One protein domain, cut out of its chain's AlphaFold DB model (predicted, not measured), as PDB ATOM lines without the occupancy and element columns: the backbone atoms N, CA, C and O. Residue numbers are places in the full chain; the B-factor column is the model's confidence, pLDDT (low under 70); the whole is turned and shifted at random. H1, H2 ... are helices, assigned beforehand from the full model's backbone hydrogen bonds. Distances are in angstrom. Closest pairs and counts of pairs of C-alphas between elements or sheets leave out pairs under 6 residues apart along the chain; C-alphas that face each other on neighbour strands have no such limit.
ATOM      1  N   PRO A  25     -41.146 -15.836   0.458       62.44
ATOM      2  CA  PRO A  25     -40.835 -16.726   1.591       62.44
ATOM      3  C   PRO A  25     -42.005 -17.544   2.151       62.44
ATOM      4  O   PRO A  25     -41.801 -18.653   2.632       62.44
ATOM      5  N   VAL A  26     -43.240 -17.036   2.075       62.03
ATOM      6  CA  VAL A  26     -44.417 -17.824   2.483       62.03
ATOM      7  C   VAL A  26     -44.639 -19.005   1.532       62.03
ATOM      8  O   VAL A  26     -44.942 -20.106   1.976       62.03
ATOM      9  N   GLU A  27     -44.462 -18.794   0.228       70.00
ATOM     10  CA  GLU A  27     -44.625 -19.827  -0.802       70.00
ATOM     11  C   GLU A  27     -43.493 -20.868  -0.740       70.00
ATOM     12  O   GLU A  27     -43.744 -22.054  -0.945       70.00
ATOM     13  N   GLU A  28     -42.272 -20.450  -0.391       72.69
ATOM     14  CA  GLU A  28     -41.120 -21.342  -0.191       72.69
ATOM     15  C   GLU A  28     -41.357 -22.331   0.957       72.69
ATOM     16  O   GLU A  28     -41.206 -23.535   0.759       72.69
ATOM     17  N   GLY A  29     -41.862 -21.857   2.103       77.19
ATOM     18  CA  GLY A  29     -42.193 -22.736   3.229       77.19
ATOM     19  C   GLY A  29     -43.240 -23.800   2.877       77.19
ATOM     20  O   GLY A  29     -43.109 -24.959   3.268       77.19
ATOM     21  N   TYR A  30     -44.258 -23.453   2.083       76.06
ATOM     22  CA  TYR A  30     -45.244 -24.434   1.619       76.06
ATOM     23  C   TYR A  30     -44.663 -25.442   0.623       76.06
ATOM     24  O   TYR A  30     -45.047 -26.612   0.655       76.06
ATOM     25  N   LEU A  31     -43.752 -25.014  -0.255       81.00
ATOM     26  CA  LEU A  31     -43.087 -25.905  -1.207       81.00
ATOM     27  C   LEU A  31     -42.162 -26.899  -0.502       81.00
ATOM     28  O   LEU A  31     -42.142 -28.073  -0.878       81.00
ATOM     29  N   ASP A  32     -41.445 -26.461   0.529       82.31
ATOM     30  CA  ASP A  32     -40.563 -27.331   1.304       82.31
ATOM     31  C   ASP A  32     -41.362 -28.359   2.111       82.31
ATOM     32  O   ASP A  32     -41.087 -29.555   2.011       82.31
ATOM     33  N   LEU A  33     -42.459 -27.946   2.756       83.81
ATOM     34  CA  LEU A  33     -43.405 -28.881   3.378       83.81
ATOM     35  C   LEU A  33     -43.972 -29.898   2.376       83.81
ATOM     36  O   LEU A  33     -44.194 -31.061   2.719       83.81
ATOM     37  N   PHE A  34     -44.201 -29.492   1.124       82.31
ATOM     38  CA  PHE A  34     -44.669 -30.396   0.073       82.31
ATOM     39  C   PHE A  34     -43.611 -31.435  -0.311       82.31
ATOM     40  O   PHE A  34     -43.927 -32.621  -0.460       82.31
ATOM     41  N   ARG A  35     -42.355 -30.997  -0.451       81.00
ATOM     42  CA  ARG A  35     -41.204 -31.862  -0.752       81.00
ATOM     43  C   ARG A  35     -40.952 -32.864   0.371       81.00
ATOM     44  O   ARG A  35     -40.733 -34.043   0.096       81.00
ATOM     45  N   GLU A  36     -41.036 -32.414   1.618       86.31
ATOM     46  CA  GLU A  36     -40.898 -33.262   2.805       86.31
ATOM     47  C   GLU A  36     -42.083 -34.220   2.974       86.31
ATOM     48  O   GLU A  36     -41.904 -35.393   3.311       86.31
ATOM     49  N   GLY A  37     -43.305 -33.756   2.704       88.31
ATOM     50  CA  GLY A  37     -44.522 -34.550   2.859       88.31
ATOM     51  C   GLY A  37     -44.632 -35.706   1.861       88.31
ATOM     52  O   GLY A  37     -45.185 -36.771   2.190       88.31
ATOM     53  N   VAL A  38     -44.089 -35.528   0.652       90.00
ATOM     54  CA  VAL A  38     -44.114 -36.526  -0.425       90.00
ATOM     55  C   VAL A  38     -42.700 -36.770  -0.966       90.00
ATOM     56  O   VAL A  38     -42.377 -36.361  -2.083       90.00
ATOM     57  N   PRO A  39     -41.850 -37.498  -0.218       91.94
ATOM     58  CA  PRO A  39     -40.533 -37.871  -0.713       91.94
ATOM     59  C   PRO A  39     -40.659 -38.812  -1.925       91.94
ATOM     60  O   PRO A  39     -41.675 -39.510  -2.055       91.94
ATOM     61  N   PRO A  40     -39.621 -38.941  -2.773       90.12
ATOM     62  CA  PRO A  40     -39.680 -39.741  -4.003       90.12
ATOM     63  C   PRO A  40     -40.155 -41.184  -3.789       90.12
ATOM     64  O   PRO A  40     -40.966 -41.702  -4.554       90.12
ATOM     65  N   ALA A  41     -39.730 -41.823  -2.698       92.31
ATOM     66  CA  ALA A  41     -40.172 -43.173  -2.354       92.31
ATOM     67  C   ALA A  41     -41.680 -43.248  -2.047       92.31
ATOM     68  O   ALA A  41     -42.333 -44.237  -2.380       92.31
ATOM     69  N   ARG A  42     -42.252 -42.214  -1.416       92.88
ATOM     70  CA  ARG A  42     -43.698 -42.128  -1.169       92.88
ATOM     71  C   ARG A  42     -44.446 -41.825  -2.463       92.88
ATOM     72  O   ARG A  42     -45.460 -42.469  -2.710       92.88
ATOM     73  N   ALA A  43     -43.922 -40.923  -3.293       91.44
ATOM     74  CA  ALA A  43     -44.475 -40.631  -4.613       91.44
ATOM     75  C   ALA A  43     -44.568 -41.903  -5.472       91.44
ATOM     76  O   ALA A  43     -45.631 -42.190  -6.018       91.44
ATOM     77  N   LYS A  44     -43.505 -42.721  -5.500       94.69
ATOM     78  CA  LYS A  44     -43.494 -44.007  -6.213       94.69
ATOM     79  C   LYS A  44     -44.644 -44.919  -5.775       94.69
ATOM     80  O   LYS A  44     -45.380 -45.406  -6.623       94.69
ATOM     81  N   ARG A  45     -44.863 -45.077  -4.464       96.31
ATOM     82  CA  ARG A  45     -45.968 -45.904  -3.939       96.31
ATOM     83  C   ARG A  45     -47.350 -45.373  -4.324       96.31
ATOM     84  O   ARG A  45     -48.262 -46.161  -4.553       96.31
ATOM     85  N   ILE A  46     -47.520 -44.051  -4.383       95.06
ATOM     86  CA  ILE A  46     -48.778 -43.434  -4.834       95.06
ATOM     87  C   ILE A  46     -49.017 -43.765  -6.311       95.06
ATOM     88  O   ILE A  46     -50.119 -44.174  -6.670       95.06
ATOM     89  N   ILE A  47     -47.980 -43.649  -7.145       95.56
ATOM     90  CA  ILE A  47     -48.049 -43.970  -8.576       95.56
ATOM     91  C   ILE A  47     -48.357 -45.459  -8.784       95.56
ATOM     92  O   ILE A  47     -49.259 -45.785  -9.546       95.56
ATOM     93  N   GLU A  48     -47.681 -46.361  -8.065       97.00
ATOM     94  CA  GLU A  48     -47.944 -47.809  -8.116       97.00
ATOM     95  C   GLU A  48     -49.389 -48.137  -7.712       97.00
ATOM     96  O   GLU A  48     -50.062 -48.936  -8.366       97.00
ATOM     97  N   LYS A  49     -49.907 -47.484  -6.662       97.25
ATOM     98  CA  LYS A  49     -51.296 -47.680  -6.238       97.25
ATOM     99  C   LYS A  49     -52.287 -47.185  -7.289       97.25
ATOM    100  O   LYS A  49     -53.264 -47.882  -7.557       97.25
ATOM    101  N   ALA A  50     -52.038 -46.021  -7.878       96.38
ATOM    102  CA  ALA A  50     -52.868 -45.480  -8.946       96.38
ATOM    103  C   ALA A  50     -52.832 -46.372 -10.195       96.38
ATOM    104  O   ALA A  50     -53.878 -46.606 -10.791       96.38
ATOM    105  N   ALA A  51     -51.670 -46.927 -10.555       96.94
ATOM    106  CA  ALA A  51     -51.543 -47.879 -11.660       96.94
ATOM    107  C   ALA A  51     -52.384 -49.134 -11.404       96.94
ATOM    108  O   ALA A  51     -53.214 -49.500 -12.231       96.94
ATOM    109  N   SER A  52     -52.278 -49.707 -10.204       97.94
ATOM    110  CA  SER A  52     -53.117 -50.835  -9.800       97.94
ATOM    111  C   SER A  52     -54.613 -50.491  -9.863       97.94
ATOM    112  O   SER A  52     -55.400 -51.269 -10.395       97.94
ATOM    113  N   GLN A  53     -55.035 -49.321  -9.375       96.94
ATOM    114  CA  GLN A  53     -56.438 -48.885  -9.460       96.94
ATOM    115  C   GLN A  53     -56.908 -48.718 -10.910       96.94
ATOM    116  O   GLN A  53     -58.014 -49.138 -11.253       96.94
ATOM    117  N   ALA A  54     -56.062 -48.148 -11.765       96.75
ATOM    118  CA  ALA A  54     -56.331 -47.969 -13.183       96.75
ATOM    119  C   ALA A  54     -56.516 -49.314 -13.907       96.75
ATOM    120  O   ALA A  54     -57.464 -49.465 -14.684       96.75
ATOM    121  N   GLU A  55     -55.666 -50.300 -13.607       96.44
ATOM    122  CA  GLU A  55     -55.767 -51.676 -14.119       96.44
ATOM    123  C   GLU A  55     -57.054 -52.374 -13.656       96.44
ATOM    124  O   GLU A  55     -57.678 -53.094 -14.432       96.44
ATOM    125  N   HIS A  56     -57.511 -52.097 -12.430       97.19
ATOM    126  CA  HIS A  56     -58.779 -52.615 -11.894       97.19
ATOM    127  C   HIS A  56     -60.020 -51.851 -12.389       97.19
ATOM    128  O   HIS A  56     -61.137 -52.144 -11.966       97.19
ATOM    129  N   GLY A  57     -59.851 -50.886 -13.296       94.31
ATOM    130  CA  GLY A  57     -60.958 -50.215 -13.973       94.31
ATOM    131  C   GLY A  57     -61.325 -48.832 -13.436       94.31
ATOM    132  O   GLY A  57     -62.298 -48.254 -13.925       94.31
ATOM    133  N   ASP A  58     -60.563 -48.264 -12.494       97.25
ATOM    134  CA  ASP A  58     -60.790 -46.896 -12.021       97.25
ATOM    135  C   ASP A  58     -60.520 -45.885 -13.149       97.25
ATOM    136  O   ASP A  58     -59.389 -45.675 -13.598       97.25
ATOM    137  N   ALA A  59     -61.592 -45.245 -13.619       95.12
ATOM    138  CA  ALA A  59     -61.531 -44.287 -14.713       95.12
ATOM    139  C   ALA A  59     -60.706 -43.038 -14.369       95.12
ATOM    140  O   ALA A  59     -59.980 -42.549 -15.233       95.12
ATOM    141  N   LYS A  60     -60.766 -42.555 -13.120       95.88
ATOM    142  CA  LYS A  60     -60.026 -41.361 -12.687       95.88
ATOM    143  C   LYS A  60     -58.538 -41.655 -12.571       95.88
ATOM    144  O   LYS A  60     -57.725 -40.826 -12.970       95.88
ATOM    145  N   ALA A  61     -58.177 -42.835 -12.067       95.31
ATOM    146  CA  ALA A  61     -56.782 -43.253 -12.000       95.31
ATOM    147  C   ALA A  61     -56.166 -43.390 -13.404       95.31
ATOM    148  O   ALA A  61     -55.051 -42.915 -13.627       95.31
ATOM    149  N   ARG A  62     -56.912 -43.957 -14.370       94.19
ATOM    150  CA  ARG A  62     -56.497 -44.000 -15.784       94.19
ATOM    151  C   ARG A  62     -56.280 -42.601 -16.349       94.19
ATOM    152  O   ARG A  62     -55.200 -42.320 -16.855       94.19
ATOM    153  N   GLU A  63     -57.281 -41.729 -16.247       93.88
ATOM    154  CA  GLU A  63     -57.196 -40.360 -16.767       93.88
ATOM    155  C   GLU A  63     -56.002 -39.607 -16.169       93.88
ATOM    156  O   GLU A  63     -55.207 -39.016 -16.898       93.88
ATOM    157  N   TRP A  64     -55.832 -39.681 -14.847       94.25
ATOM    158  CA  TRP A  64     -54.715 -39.047 -14.155       94.25
ATOM    159  C   TRP A  64     -53.365 -39.545 -14.676       94.25
ATOM    160  O   TRP A  64     -52.536 -38.722 -15.051       94.25
ATOM    161  N   LEU A  65     -53.151 -40.861 -14.776       93.44
ATOM    162  CA  LEU A  65     -51.893 -41.419 -15.289       93.44
ATOM    163  C   LEU A  65     -51.630 -41.020 -16.745       93.44
ATOM    164  O   LEU A  65     -50.532 -40.562 -17.066       93.44
ATOM    165  N   PHE A  66     -52.627 -41.145 -17.626       91.94
ATOM    166  CA  PHE A  66     -52.459 -40.812 -19.042       91.94
ATOM    167  C   PHE A  66     -52.232 -39.315 -19.276       91.94
ATOM    168  O   PHE A  66     -51.444 -38.970 -20.154       91.94
ATOM    169  N   ASN A  67     -52.795 -38.433 -18.444       91.62
ATOM    170  CA  ASN A  67     -52.511 -36.996 -18.502       91.62
ATOM    171  C   ASN A  67     -51.019 -36.671 -18.299       91.62
ATOM    172  O   ASN A  67     -50.538 -35.692 -18.869       91.62
ATOM    173  N   TYR A  68     -50.293 -37.466 -17.505       89.44
ATOM    174  CA  TYR A  68     -48.848 -37.295 -17.300       89.44
ATOM    175  C   TYR A  68     -47.997 -38.096 -18.291       89.44
ATOM    176  O   TYR A  68     -46.917 -37.640 -18.652       89.44
ATOM    177  N   LEU A  69     -48.457 -39.271 -18.733       88.88
ATOM    178  CA  LEU A  69     -47.694 -40.144 -19.637       88.88
ATOM    179  C   LEU A  69     -47.809 -39.740 -21.112       88.88
ATOM    180  O   LEU A  69     -46.812 -39.714 -21.823       88.88
ATOM    181  N   ALA A  70     -49.026 -39.452 -21.572       87.62
ATOM    182  CA  ALA A  70     -49.324 -39.103 -22.962       87.62
ATOM    183  C   ALA A  70     -49.533 -37.591 -23.159       87.62
ATOM    184  O   ALA A  70     -49.641 -37.123 -24.291       87.62
TER     185      ALA A  70
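AT A GLANCE: This is residues 25 to 70 of the 113 residues of an uncharacterized protein of Candidatus Omnitrophica bacterium (UniProt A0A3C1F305). Three helices follow one another in an open, angular chain: H1 is a free arm at one end, H2 comes after it round a corner, and H3 folds back on the last part of H2 and crosses it at a steep tilt. The length comes from H1 and H2 placed one after the other, while H2 and H3 make the one place where helices pack. The printed part has 46 residues, with three named helices in the order H1, H2, H3 and no named strand; the class is all helix. It is only just loose, close to extended, with a radius of gyration of the C-alphas of 13.6 A and spans of 41 by 19 by 15 A.

IN THESE COORDINATES: Find C-alpha 25 at (-40.835, -16.726, 1.591), where H1, residues 25 to 37, begins; it runs 18.2 A from first to last C-alpha, with y falling to -34.550 at C-alpha 37. Val 38 and Pro 39 come next, and then H2, residues 40 to 55, starts at C-alpha 40, (-39.680, -39.741, -4.003). H2 is the longest helix by residues, with 16, and measures 22.4 A. Pass residues 56 to 58 and you reach H3, residues 59 to 69, 15.3 A long, whose last C-alpha, that of Leu 69, is at (-47.694, -40.144, -19.637). Ala 70 follows it as the last printed residue.

HOW THE PARTS SIT: Begin at H1, which touches no helix: it is apart from H2 and apart from H3. Go on to H2 and look at its residues 50 to 55, which alone touch H3. There 12 pairs of C-alphas are within 8 A, and the closest C-alphas, those of Ala 54 and Arg 62, are 4.7 A apart. H2 and H3 run opposite ways at a steep tilt of 53 degrees, with their centres 11.5 A apart. In the backbones of H1 and H2 every O i to N i+4 pair is within hydrogen-bond range; in H3 it is 6 of 7.

THE WHOLE: The two C-alphas farthest apart are those of Pro 25 and His 56, at 42.3 A, and the first and last printed C-alphas, of Pro 25 and Ala 70, are 34.3 A apart. Residues 25 to 37 and 39 to 45 stand free. The links H1 to H2 and H2 to H3, of 2 and 3 residues, are both tight, and the printed part has no cut. Look to the B-factor column for the model's confidence: the mean pLDDT of the printed part is 89.4, and residues 25 to 26 are under 70.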